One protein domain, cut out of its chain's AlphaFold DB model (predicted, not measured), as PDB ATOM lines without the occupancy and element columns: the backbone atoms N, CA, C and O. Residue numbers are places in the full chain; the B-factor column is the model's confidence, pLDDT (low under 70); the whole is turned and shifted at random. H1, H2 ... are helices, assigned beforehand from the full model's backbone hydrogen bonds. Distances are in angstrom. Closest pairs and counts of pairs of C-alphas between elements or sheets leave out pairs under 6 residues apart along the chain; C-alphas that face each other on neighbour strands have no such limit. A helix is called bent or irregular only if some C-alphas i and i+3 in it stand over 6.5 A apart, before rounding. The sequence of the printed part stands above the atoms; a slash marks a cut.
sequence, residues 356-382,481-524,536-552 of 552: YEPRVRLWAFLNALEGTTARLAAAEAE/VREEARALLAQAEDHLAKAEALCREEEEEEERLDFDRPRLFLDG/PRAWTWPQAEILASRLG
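What this domain is: This is residues 356 to 382, 481 to 524 and 536 to 552 of the 552 residues of the protein "Hypothetical protein" of Alexandrium monilatum (UniProt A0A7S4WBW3). One very long helix, H2, makes the long axis of the model, and the bent helix H1 runs back beside the half of H2 that holds its first residues. The short helix H3 lies alongside this pair, near both H2 and the arm H1a but only loosely joined to them, while residues 511 to 523 of H2 stick out beyond the rest and kink near residue 516. The printed part has 88 residues with three named helices, in the order H1, H2, H3, and no named strand; the class is all helix. The whole is only just extended, close to loose, with a radius of gyration of the C-alphas of 18.6 A, and its C-alphas span 69 by 21 by 19 A, a rod.

How they stand to each other: The longest helix is H2, residues 481 to 523. It is irregular, but only just: C-alphas 515 and 518 are 6.9 A apart, and it has a kink of 44 degrees near residue 516. H1, residues 356 to 382, was assigned as one helix by its hydrogen bonds but is bent, with C-alphas 367 and 370 7.0 A apart. Its arms H1a, residues 356 to 367, and H1b, residues 370 to 382, stand at a steep tilt of 36 degrees, only just past shallow. H1a touches H2 with residues 358 to 362 alone, and the closest C-alphas, those of Leu 362 and His 495, are 6.1 A apart. The two run opposite ways at a steep tilt of 36 degrees, only just past shallow. H1b touches residues 481 to 485 of H2 alone, at a shallow tilt of 25 degrees, opposite ways; the closest C-alphas, those of Leu 376 and Val 481, are 6.4 A apart. H3, residues 541 to 551, is close to H2 but not clearly touching, with the closest C-alphas, those of Ala 492 and Leu 551, 7.2 A apart, at a shallow tilt of 14 degrees, opposite ways. H3 is also close to H1a but not clearly touching, with the closest C-alphas, those of Leu 366 and Arg 550, 7.3 A apart. H1b and H3 are apart. In H1a, H1b and H3 every O i to N i+4 pair is within hydrogen-bond range; in H2, 36 of 39 are.

Where its parts are: H2 measures 61.1 A from C-alpha 481 at (-36.806, 73.557, -34.455) to C-alpha 523 at (-17.654, 15.821, -39.859). H1a begins with C-alpha 356 at (-34.127, 42.568, -32.052) and is 16.4 A long; H1b is 18.1 A long. H3 is 15.4 A long and ends with C-alpha 551 at (-35.432, 57.675, -44.692).

The domain as a whole: The C-alphas of Glu 382 and Leu 522, the two farthest apart, are 69.6 A from each other. Residues 383 to 480 are not printed, with 12.2 A between C-alphas 382 and 481; residues 525 to 535 are not printed either, with 21.7 A between C-alphas 524 and 536. The mean pLDDT of the printed part is 74.8, and residues 506 to 507, 509 to 524 and 536 to 552 are under 70.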
ATOM      1  N   TYR A 356     -32.836  42.139 -32.636       90.06
ATOM      2  CA  TYR A 356     -34.127  42.568 -32.052       90.06
ATOM      3  C   TYR A 356     -34.133  43.988 -31.446       90.06
ATOM      4  O   TYR A 356     -35.096  44.730 -31.630       90.06
ATOM      5  N   GLU A 357     -33.077  44.393 -30.732       92.06
ATOM      6  CA  GLU A 357     -33.013  45.695 -30.060       92.06
ATOM      7  C   GLU A 357     -32.900  46.874 -31.045       92.06
ATOM      8  O   GLU A 357     -33.809  47.709 -31.054       92.06
ATOM      9  N   PRO A 358     -31.845  46.991 -31.882       88.38
ATOM     10  CA  PRO A 358     -31.760  48.065 -32.876       88.38
ATOM     11  C   PRO A 358     -32.955  48.066 -33.838       88.38
ATOM     12  O   PRO A 358     -33.418  49.139 -34.214       88.38
ATOM     13  N   ARG A 359     -33.509  46.887 -34.147       88.56
ATOM     14  CA  ARG A 359     -34.713  46.676 -34.960       88.56
ATOM     15  C   ARG A 359     -35.978  47.279 -34.332       88.56
ATOM     16  O   ARG A 359     -36.619  48.112 -34.963       88.56
ATOM     17  N   VAL A 360     -36.292  46.973 -33.067       92.38
ATOM     18  CA  VAL A 360     -37.420  47.597 -32.334       92.38
ATOM     19  C   VAL A 360     -37.208  49.104 -32.139       92.38
ATOM     20  O   VAL A 360     -38.158  49.878 -32.252       92.38
ATOM     21  N   ARG A 361     -35.968  49.544 -31.883       92.88
ATOM     22  CA  ARG A 361     -35.638  50.974 -31.739       92.88
ATOM     23  C   ARG A 361     -35.870  51.752 -33.041       92.88
ATOM     24  O   ARG A 361     -36.503  52.802 -33.004       92.88
ATOM     25  N   LEU A 362     -35.403  51.224 -34.172       88.00
ATOM     26  CA  LEU A 362     -35.599  51.810 -35.502       88.00
ATOM     27  C   LEU A 362     -37.076  51.785 -35.923       88.00
ATOM     28  O   LEU A 362     -37.578  52.775 -36.442       88.00
ATOM     29  N   TRP A 363     -37.815  50.717 -35.627       89.62
ATOM     30  CA  TRP A 363     -39.254  50.668 -35.897       89.62
ATOM     31  C   TRP A 363     -40.030  51.755 -35.132       89.62
ATOM     32  O   TRP A 363     -40.829  52.481 -35.725       89.62
ATOM     33  N   ALA A 364     -39.737  51.947 -33.841       91.44
ATOM     34  CA  ALA A 364     -40.309  53.046 -33.060       91.44
ATOM     35  C   ALA A 364     -39.936  54.427 -33.636       91.44
ATOM     36  O   ALA A 364     -40.792  55.308 -33.718       91.44
ATOM     37  N   PHE A 365     -38.688  54.603 -34.088       89.56
ATOM     38  CA  PHE A 365     -38.238  55.820 -34.766       89.56
ATOM     39  C   PHE A 365     -39.031  56.090 -36.055       89.56
ATOM     40  O   PHE A 365     -39.570  57.182 -36.212       89.56
ATOM     41  N   LEU A 366     -39.184  55.095 -36.941       86.31
ATOM     42  CA  LEU A 366     -39.966  55.222 -38.179       86.31
ATOM     43  C   LEU A 366     -41.433  55.585 -37.908       86.31
ATOM     44  O   LEU A 366     -42.001  56.398 -38.633       86.31
ATOM     45  N   ASN A 367     -42.031  55.026 -36.853       89.12
ATOM     46  CA  ASN A 367     -43.412  55.320 -36.462       89.12
ATOM     47  C   ASN A 367     -43.589  56.753 -35.922       89.12
ATOM     48  O   ASN A 367     -44.653  57.346 -36.087       89.12
ATOM     49  N   ALA A 368     -42.548  57.332 -35.315       90.00
ATOM     50  CA  ALA A 368     -42.535  58.724 -34.861       90.00
ATOM     51  C   ALA A 368     -42.089  59.730 -35.946       90.00
ATOM     52  O   ALA A 368     -42.329  60.936 -35.805       90.00
ATOM     53  N   LEU A 369     -41.433  59.256 -37.014       86.56
ATOM     54  CA  LEU A 369     -40.749  60.088 -38.006       86.56
ATOM     55  C   LEU A 369     -41.711  61.012 -38.760       86.56
ATOM     56  O   LEU A 369     -41.489  62.221 -38.764       86.56
ATOM     57  N   GLU A 370     -42.794  60.480 -39.335       85.38
ATOM     58  CA  GLU A 370     -43.764  61.264 -40.122       85.38
ATOM     59  C   GLU A 370     -44.432  62.367 -39.284       85.38
ATOM     60  O   GLU A 370     -44.463  63.531 -39.680       85.38
ATOM     61  N   GLY A 371     -44.904  62.037 -38.076       90.69
ATOM     62  CA  GLY A 371     -45.515  63.020 -37.176       90.69
ATOM     63  C   GLY A 371     -44.535  64.111 -36.725       90.69
ATOM     64  O   GLY A 371     -44.918  65.274 -36.562       90.69
ATOM     65  N   THR A 372     -43.256  63.760 -36.562       91.88
ATOM     66  CA  THR A 372     -42.207  64.706 -36.161       91.88
ATOM     67  C   THR A 372     -41.792  65.614 -37.319       91.88
ATOM     68  O   THR A 372     -41.758  66.835 -37.144       91.88
ATOM     69  N   THR A 373     -41.545  65.069 -38.515       89.19
ATOM     70  CA  THR A 373     -41.201  65.868 -39.704       89.19
ATOM     71  C   THR A 373     -42.358  66.765 -40.132       89.19
ATOM     72  O   THR A 373     -42.125  67.943 -40.405       89.19
ATOM     73  N   ALA A 374     -43.606  66.283 -40.094       93.31
ATOM     74  CA  ALA A 374     -44.788  67.090 -40.392       93.31
ATOM     75  C   ALA A 374     -44.937  68.285 -39.432       93.31
ATOM     76  O   ALA A 374     -45.199  69.404 -39.877       93.31
ATOM     77  N   ARG A 375     -44.708  68.091 -38.122       95.44
ATOM     78  CA  ARG A 375     -44.721  69.187 -37.136       95.44
ATOM     79  C   ARG A 375     -43.595  70.197 -37.372       95.44
ATOM     80  O   ARG A 375     -43.846  71.400 -37.312       95.44
ATOM     81  N   LEU A 376     -42.373  69.729 -37.637       94.69
ATOM     82  CA  LEU A 376     -41.224  70.595 -37.931       94.69
ATOM     83  C   LEU A 376     -41.457  71.420 -39.207       94.69
ATOM     84  O   LEU A 376     -41.223  72.629 -39.214       94.69
ATOM     85  N   ALA A 377     -41.988  70.791 -40.259       93.25
ATOM     86  CA  ALA A 377     -42.352  71.449 -41.509       93.25
ATOM     87  C   ALA A 377     -43.486  72.472 -41.319       93.25
ATOM     88  O   ALA A 377     -43.411  73.565 -41.876       93.25
ATOM     89  N   ALA A 378     -44.500  72.171 -40.500       95.31
ATOM     90  CA  ALA A 378     -45.572  73.114 -40.177       95.31
ATOM     91  C   ALA A 378     -45.050  74.354 -39.426       95.31
ATOM     92  O   ALA A 378     -45.368  75.480 -39.810       95.31
ATOM     93  N   ALA A 379     -44.191  74.170 -38.418       95.94
ATOM     94  CA  ALA A 379     -43.573  75.274 -37.679       95.94
ATOM     95  C   ALA A 379     -42.732  76.193 -38.587       95.94
ATOM     96  O   ALA A 379     -42.807  77.422 -38.502       95.94
ATOM     97  N   GLU A 380     -41.958  75.600 -39.497       94.31
ATOM     98  CA  GLU A 380     -41.125  76.319 -40.465       94.31
ATOM     99  C   GLU A 380     -41.971  77.004 -41.562       94.31
ATOM    100  O   GLU A 380     -41.681  78.139 -41.958       94.31
ATOM    101  N   ALA A 381     -43.079  76.386 -41.987       94.62
ATOM    102  CA  ALA A 381     -44.068  76.983 -42.882       94.62
ATOM    103  C   ALA A 381     -44.765  78.202 -42.256       94.62
ATOM    104  O   ALA A 381     -44.810  79.257 -42.893       94.62
ATOM    105  N   GLU A 382     -45.245  78.099 -41.013       95.12
ATOM    106  CA  GLU A 382     -45.864  79.207 -40.273       95.12
ATOM    107  C   GLU A 382     -44.883  80.375 -40.084       95.12
ATOM    108  O   GLU A 382     -45.220  81.524 -40.384       95.12
ATOM    109  N   VAL A 481     -36.462  74.244 -33.188       95.25
ATOM    110  CA  VAL A 481     -36.806  73.557 -34.455       95.25
ATOM    111  C   VAL A 481     -35.552  73.108 -35.229       95.25
ATOM    112  O   VAL A 481     -35.565  72.068 -35.885       95.25
ATOM    113  N   ARG A 482     -34.439  73.854 -35.144       94.75
ATOM    114  CA  ARG A 482     -33.163  73.513 -35.807       94.75
ATOM    115  C   ARG A 482     -32.284  72.556 -35.009       94.75
ATOM    116  O   ARG A 482     -31.478  71.866 -35.630       94.75
ATOM    117  N   GLU A 483     -32.357  72.562 -33.680       96.50
ATOM    118  CA  GLU A 483     -31.717  71.535 -32.844       96.50
ATOM    119  C   GLU A 483     -32.459  70.203 -33.007       96.50
ATOM    120  O   GLU A 483     -31.836  69.181 -33.273       96.50
ATOM    121  N   GLU A 484     -33.792  70.226 -32.946       95.44
ATOM    122  CA  GLU A 484     -34.656  69.051 -33.068       95.44
ATOM    123  C   GLU A 484     -34.541  68.391 -34.449       95.44
ATOM    124  O   GLU A 484     -34.324  67.184 -34.528       95.44
ATOM    125  N   ALA A 485     -34.561  69.168 -35.539       93.19
ATOM    126  CA  ALA A 485     -34.319  68.632 -36.881       93.19
ATOM    127  C   ALA A 485     -32.916  68.007 -37.036       93.19
ATOM    128  O   ALA A 485     -32.770  66.997 -37.721       93.19
ATOM    129  N   ARG A 486     -31.881  68.560 -36.384       93.25
ATOM    130  CA  ARG A 486     -30.531  67.961 -36.381       93.25
ATOM    131  C   ARG A 486     -30.450  66.701 -35.526       93.25
ATOM    132  O   ARG A 486     -29.779  65.759 -35.931       93.25
ATOM    133  N   ALA A 487     -31.129  66.665 -34.382       94.62
ATOM    134  CA  ALA A 487     -31.212  65.473 -33.545       94.62
ATOM    135  C   ALA A 487     -31.925  64.326 -34.282       94.62
ATOM    136  O   ALA A 487     -31.445  63.198 -34.249       94.62
ATOM    137  N   LEU A 488     -33.008  64.631 -35.005       90.06
ATOM    138  CA  LEU A 488     -33.756  63.672 -35.820       90.06
ATOM    139  C   LEU A 488     -32.906  63.096 -36.968       90.06
ATOM    140  O   LEU A 488     -32.921  61.888 -37.192       90.06
ATOM    141  N   LEU A 489     -32.119  63.936 -37.653       88.06
ATOM    142  CA  LEU A 489     -31.169  63.489 -38.682       88.06
ATOM    143  C   LEU A 489     -30.054  62.613 -38.093       88.06
ATOM    144  O   LEU A 489     -29.809  61.526 -38.604       88.06
ATOM    145  N   ALA A 490     -29.437  63.023 -36.982       90.50
ATOM    146  CA  ALA A 490     -28.395  62.231 -36.325       90.50
ATOM    147  C   ALA A 490     -28.919  60.878 -35.797       90.50
ATOM    148  O   ALA A 490     -28.187  59.893 -35.786       90.50
ATOM    149  N   GLN A 491     -30.192  60.809 -35.387       88.06
ATOM    150  CA  GLN A 491     -30.867  59.552 -35.047       88.06
ATOM    151  C   GLN A 491     -31.100  58.671 -36.283       88.06
ATOM    152  O   GLN A 491     -30.853  57.470 -36.213       88.06
ATOM    153  N   ALA A 492     -31.518  59.244 -37.418       84.31
ATOM    154  CA  ALA A 492     -31.646  58.502 -38.676       84.31
ATOM    155  C   ALA A 492     -30.298  57.912 -39.132       84.31
ATOM    156  O   ALA A 492     -30.233  56.735 -39.481       84.31
ATOM    157  N   GLU A 493     -29.220  58.702 -39.073       84.06
ATOM    158  CA  GLU A 493     -27.853  58.275 -39.406       84.06
ATOM    159  C   GLU A 493     -27.352  57.154 -38.473       84.06
ATOM    160  O   GLU A 493     -26.837  56.142 -38.947       84.06
ATOM    161  N   ASP A 494     -27.554  57.286 -37.156       87.19
ATOM    162  CA  ASP A 494     -27.209  56.265 -36.154       87.19
ATOM    163  C   ASP A 494     -27.995  54.955 -36.353       87.19
ATOM    164  O   ASP A 494     -27.424  53.864 -36.263       87.19
ATOM    165  N   HIS A 495     -29.290  55.041 -36.669       84.25
ATOM    166  CA  HIS A 495     -30.102  53.867 -36.976       84.25
ATOM    167  C   HIS A 495     -29.698  53.193 -38.293       84.25
ATOM    168  O   HIS A 495     -29.619  51.964 -38.333       84.25
ATOM    169  N   LEU A 496     -29.408  53.965 -39.346       80.44
ATOM    170  CA  LEU A 496     -28.955  53.436 -40.634       80.44
ATOM    171  C   LEU A 496     -27.601  52.729 -40.493       80.44
ATOM    172  O   LEU A 496     -27.468  51.581 -40.908       80.44
ATOM    173  N   ALA A 497     -26.631  53.357 -39.822       81.75
ATOM    174  CA  ALA A 497     -25.317  52.764 -39.579       81.75
ATOM    175  C   ALA A 497     -25.398  51.442 -38.789       81.75
ATOM    176  O   ALA A 497     -24.619  50.522 -39.043       81.75
ATOM    177  N   LYS A 498     -26.361  51.322 -37.861       82.81
ATOM    178  CA  LYS A 498     -26.645  50.078 -37.122       82.81
ATOM    179  C   LYS A 498     -27.328  49.019 -37.983       82.81
ATOM    180  O   LYS A 498     -26.977  47.851 -37.862       82.81
ATOM    181  N   ALA A 499     -28.268  49.403 -38.847       76.38
ATOM    182  CA  ALA A 499     -28.895  48.477 -39.789       76.38
ATOM    183  C   ALA A 499     -27.855  47.907 -40.770       76.38
ATOM    184  O   ALA A 499     -27.736  46.691 -40.886       76.38
ATOM    185  N   GLU A 500     -27.027  48.757 -41.387       76.31
ATOM    186  CA  GLU A 500     -25.945  48.301 -42.268       76.31
ATOM    187  C   GLU A 500     -24.912  47.417 -41.552       76.31
ATOM    188  O   GLU A 500     -24.388  46.484 -42.157       76.31
ATOM    189  N   ALA A 501     -24.578  47.715 -40.290       81.38
ATOM    190  CA  ALA A 501     -23.648  46.894 -39.517       81.38
ATOM    191  C   ALA A 501     -24.179  45.469 -39.328       81.38
ATOM    192  O   ALA A 501     -23.438  44.522 -39.564       81.38
ATOM    193  N   LEU A 502     -25.467  45.325 -39.001       76.56
ATOM    194  CA  LEU A 502     -26.120  44.021 -38.871       76.56
ATOM    195  C   LEU A 502     -26.159  43.270 -40.207       76.56
ATOM    196  O   LEU A 502     -25.814  42.097 -40.231       76.56
ATOM    197  N   CYS A 503     -26.504  43.934 -41.317       72.12
ATOM    198  CA  CYS A 503     -26.472  43.297 -42.641       72.12
ATOM    199  C   CYS A 503     -25.068  42.773 -42.995       72.12
ATOM    200  O   CYS A 503     -24.938  41.681 -43.537       72.12
ATOM    201  N   ARG A 504     -24.010  43.520 -42.648       75.12
ATOM    202  CA  ARG A 504     -22.619  43.088 -42.860       75.12
ATOM    203  C   ARG A 504     -22.222  41.927 -41.938       75.12
ATOM    204  O   ARG A 504     -21.564  40.999 -42.393       75.12
ATOM    205  N   GLU A 505     -22.660  41.935 -40.677       75.25
ATOM    206  CA  GLU A 505     -22.479  40.805 -39.751       75.25
ATOM    207  C   GLU A 505     -23.199  39.533 -40.249       75.25
ATOM    208  O   GLU A 505     -22.644  38.443 -40.127       75.25
ATOM    209  N   GLU A 506     -24.384  39.658 -40.864       68.19
ATOM    210  CA  GLU A 506     -25.084  38.545 -41.527       68.19
ATOM    211  C   GLU A 506     -24.331  38.011 -42.748       68.19
ATOM    212  O   GLU A 506     -24.185  36.799 -42.888       68.19
ATOM    213  N   GLU A 507     -23.854  38.888 -43.635       69.81
ATOM    214  CA  GLU A 507     -23.089  38.503 -44.829       69.81
ATOM    215  C   GLU A 507     -21.791  37.770 -44.428       69.81
ATOM    216  O   GLU A 507     -21.498  36.691 -44.949       69.81
ATOM    217  N   GLU A 508     -21.080  38.271 -43.410       74.31
ATOM    218  CA  GLU A 508     -19.914  37.613 -42.804       74.31
ATOM    219  C   GLU A 508     -20.251  36.316 -42.034       74.31
ATOM    220  O   GLU A 508     -19.333  35.567 -41.675       74.31
ATOM    221  N   GLU A 509     -21.523  36.029 -41.740       69.25
ATOM    222  CA  GLU A 509     -21.983  34.738 -41.205       69.25
ATOM    223  C   GLU A 509     -22.441  33.775 -42.303       69.25
ATOM    224  O   GLU A 509     -22.074  32.600 -42.241       69.25
ATOM    225  N   GLU A 510     -23.141  34.239 -43.340       65.62
ATOM    226  CA  GLU A 510     -23.542  33.413 -44.487       65.62
ATOM    227  C   GLU A 510     -22.305  32.943 -45.282       65.62
ATOM    228  O   GLU A 510     -22.178  31.743 -45.540       65.62
ATOM    229  N   GLU A 511     -21.324  33.818 -45.559       67.81
ATOM    230  CA  GLU A 511     -20.052  33.425 -46.198       67.81
ATOM    231  C   GLU A 511     -19.251  32.425 -45.348       67.81
ATOM    232  O   GLU A 511     -18.706  31.446 -45.863       67.81
ATOM    233  N   ARG A 512     -19.194  32.638 -44.028       68.31
ATOM    234  CA  ARG A 512     -18.474  31.778 -43.074       68.31
ATOM    235  C   ARG A 512     -19.114  30.395 -42.979       68.31
ATOM    236  O   ARG A 512     -18.406  29.389 -43.001       68.31
ATOM    237  N   LEU A 513     -20.445  30.339 -42.913       63.25
ATOM    238  CA  LEU A 513     -21.207  29.094 -42.875       63.25
ATOM    239  C   LEU A 513     -21.132  28.332 -44.201       63.25
ATOM    240  O   LEU A 513     -21.052  27.105 -44.159       63.25
ATOM    241  N   ASP A 514     -21.101  29.007 -45.359       60.62
ATOM    242  CA  ASP A 514     -20.912  28.336 -46.653       60.62
ATOM    243  C   ASP A 514     -19.453  27.879 -46.865       60.62
ATOM    244  O   ASP A 514     -19.218  26.787 -47.387       60.62
ATOM    245  N   PHE A 515     -18.465  28.629 -46.359       55.78
ATOM    246  CA  PHE A 515     -17.049  28.233 -46.369       55.78
ATOM    247  C   PHE A 515     -16.745  27.039 -45.448       55.78
ATOM    248  O   PHE A 515     -15.969  26.155 -45.820       55.78
ATOM    249  N   ASP A 516     -17.363  26.967 -44.265       53.94
ATOM    250  CA  ASP A 516     -17.260  25.802 -43.376       53.94
ATOM    251  C   ASP A 516     -18.232  24.667 -43.759       53.94
ATOM    252  O   ASP A 516     -18.071  23.541 -43.282       53.94
ATOM    253  N   ARG A 517     -19.177  24.874 -44.687       48.28
ATOM    254  CA  ARG A 517     -20.125  23.845 -45.166       48.28
ATOM    255  C   ARG A 517     -19.456  22.546 -45.638       48.28
ATOM    256  O   ARG A 517     -19.955  21.484 -45.264       48.28
ATOM    257  N   PRO A 518     -18.321  22.552 -46.372       48.09
ATOM    258  CA  PRO A 518     -17.599  21.328 -46.722       48.09
ATOM    259  C   PRO A 518     -16.942  20.650 -45.511       48.09
ATOM    260  O   PRO A 518     -16.836  19.427 -45.489       48.09
ATOM    261  N   ARG A 519     -16.523  21.409 -44.488       50.09
ATOM    262  CA  ARG A 519     -15.956  20.867 -43.238       50.09
ATOM    263  C   ARG A 519     -17.042  20.235 -42.372       50.09
ATOM    264  O   ARG A 519     -16.910  19.079 -41.985       50.09
ATOM    265  N   LEU A 520     -18.152  20.944 -42.169       50.16
ATOM    266  CA  LEU A 520     -19.344  20.447 -41.477       50.16
ATOM    267  C   LEU A 520     -19.945  19.222 -42.187       50.16
ATOM    268  O   LEU A 520     -20.419  18.303 -41.526       50.16
ATOM    269  N   PHE A 521     -19.875  19.159 -43.520       44.44
ATOM    270  CA  PHE A 521     -20.245  17.970 -44.293       44.44
ATOM    271  C   PHE A 521     -19.292  16.785 -44.055       44.44
ATOM    272  O   PHE A 521     -19.756  15.653 -43.924       44.44
ATOM    273  N   LEU A 522     -17.978  17.024 -43.955       47.34
ATOM    274  CA  LEU A 522     -16.986  15.980 -43.666       47.34
ATOM    275  C   LEU A 522     -17.113  15.424 -42.237       47.34
ATOM    276  O   LEU A 522     -17.089  14.205 -42.068       47.34
ATOM    277  N   ASP A 523     -17.331  16.272 -41.226       47.72
ATOM    278  CA  ASP A 523     -17.654  15.821 -39.859       47.72
ATOM    279  C   ASP A 523     -19.053  15.169 -39.783       47.72
ATOM    280  O   ASP A 523     -19.272  14.201 -39.045       47.72
ATOM    281  N   GLY A 524     -19.989  15.641 -40.613       44.72
ATOM    282  CA  GLY A 524     -21.343  15.112 -40.790       44.72
ATOM    283  C   GLY A 524     -21.425  13.699 -41.381       44.72
ATOM    284  O   GLY A 524     -22.497  13.096 -41.359       44.72
ATOM    285  N   PRO A 536     -32.382  32.124 -40.207       46.44
ATOM    286  CA  PRO A 536     -33.191  33.337 -40.188       46.44
ATOM    287  C   PRO A 536     -32.287  34.553 -40.421       46.44
ATOM    288  O   PRO A 536     -31.202  34.642 -39.842       46.44
ATOM    289  N   ARG A 537     -32.737  35.472 -41.280       54.41
ATOM    290  CA  ARG A 537     -32.025  36.714 -41.595       54.41
ATOM    291  C   ARG A 537     -32.424  37.818 -40.621       54.41
ATOM    292  O   ARG A 537     -33.613  38.030 -40.389       54.41
ATOM    293  N   ALA A 538     -31.444  38.537 -40.083       55.12
ATOM    294  CA  ALA A 538     -31.662  39.715 -39.251       55.12
ATOM    295  C   ALA A 538     -32.304  40.860 -40.038       55.12
ATOM    296  O   ALA A 538     -33.050  41.636 -39.434       55.12
ATOM    297  N   TRP A 539     -32.099  40.934 -41.359       55.25
ATOM    298  CA  TRP A 539     -32.798  41.838 -42.276       55.25
ATOM    299  C   TRP A 539     -33.215  41.153 -43.584       55.25
ATOM    300  O   TRP A 539     -32.459  40.452 -44.253       55.25
ATOM    301  N   THR A 540     -34.462  41.390 -43.987       58.44
ATOM    302  CA  THR A 540     -35.008  40.942 -45.275       58.44
ATOM    303  C   THR A 540     -35.050  42.102 -46.266       58.44
ATOM    304  O   THR A 540     -35.272  43.253 -45.885       58.44
ATOM    305  N   TRP A 541     -34.881  41.806 -47.557       41.69
ATOM    306  CA  TRP A 541     -34.819  42.820 -48.620       41.69
ATOM    307  C   TRP A 541     -35.971  43.856 -48.600       41.69
ATOM    308  O   TRP A 541     -35.673  45.048 -48.679       41.69
ATOM    309  N   PRO A 542     -37.254  43.482 -48.378       50.88
ATOM    310  CA  PRO A 542     -38.342  44.463 -48.291       50.88
ATOM    311  C   PRO A 542     -38.168  45.486 -47.162       50.88
ATOM    312  O   PRO A 542     -38.647  46.608 -47.273       50.88
ATOM    313  N   GLN A 543     -37.480  45.132 -46.074       53.59
ATOM    314  CA  GLN A 543     -37.237  46.045 -44.954       53.59
ATOM    315  C   GLN A 543     -36.138  47.053 -45.284       53.59
ATOM    316  O   GLN A 543     -36.260  48.211 -44.899       53.59
ATOM    317  N   ALA A 544     -35.113  46.648 -46.039       53.25
ATOM    318  CA  ALA A 544     -34.116  47.570 -46.578       53.25
ATOM    319  C   ALA A 544     -34.750  48.555 -47.583       53.25
ATOM    320  O   ALA A 544     -34.460  49.748 -47.534       53.25
ATOM    321  N   GLU A 545     -35.678  48.091 -48.430       51.09
ATOM    322  CA  GLU A 545     -36.445  48.959 -49.336       51.09
ATOM    323  C   GLU A 545     -37.395  49.907 -48.582       51.09
ATOM    324  O   GLU A 545     -37.441  51.098 -48.890       51.09
ATOM    325  N   ILE A 546     -38.111  49.427 -47.555       53.97
ATOM    326  CA  ILE A 546     -38.954  50.273 -46.687       53.97
ATOM    327  C   ILE A 546     -38.106  51.310 -45.940       53.97
ATOM    328  O   ILE A 546     -38.521  52.461 -45.837       53.97
ATOM    329  N   LEU A 547     -36.915  50.940 -45.460       55.53
ATOM    330  CA  LEU A 547     -35.981  51.869 -44.821       55.53
ATOM    331  C   LEU A 547     -35.500  52.940 -45.797       55.53
ATOM    332  O   LEU A 547     -35.664  54.124 -45.515       55.53
ATOM    333  N   ALA A 548     -34.987  52.549 -46.962       54.09
ATOM    334  CA  ALA A 548     -34.548  53.491 -47.989       54.09
ATOM    335  C   ALA A 548     -35.683  54.429 -48.453       54.09
ATOM    336  O   ALA A 548     -35.432  55.597 -48.732       54.09
ATOM    337  N   SER A 549     -36.928  53.940 -48.486       53.44
ATOM    338  CA  SER A 549     -38.123  54.696 -48.895       53.44
ATOM    339  C   SER A 549     -38.759  55.550 -47.780       53.44
ATOM    340  O   SER A 549     -39.517  56.470 -48.079       53.44
ATOM    341  N   ARG A 550     -38.477  55.275 -46.494       51.31
ATOM    342  CA  ARG A 550     -38.934  56.098 -45.348       51.31
ATOM    343  C   ARG A 550     -37.845  57.036 -44.790       51.31
ATOM    344  O   ARG A 550     -38.183  57.919 -44.007       51.31
ATOM    345  N   LEU A 551     -36.569  56.853 -45.151       53.25
ATOM    346  CA  LEU A 551     -35.432  57.675 -44.692       53.25
ATOM    347  C   LEU A 551     -34.887  58.665 -45.746       53.25
ATOM    348  O   LEU A 551     -34.147  59.574 -45.367       53.25
ATOM    349  N   GLY A 552     -35.204  58.473 -47.034       43.34
ATOM    350  CA  GLY A 552     -34.752  59.308 -48.163       43.34
ATOM    351  C   GLY A 552     -35.757  60.361 -48.621       43.34
ATOM    352  O   GLY A 552     -35.281  61.406 -49.120       43.34
TER     353      GLY A 552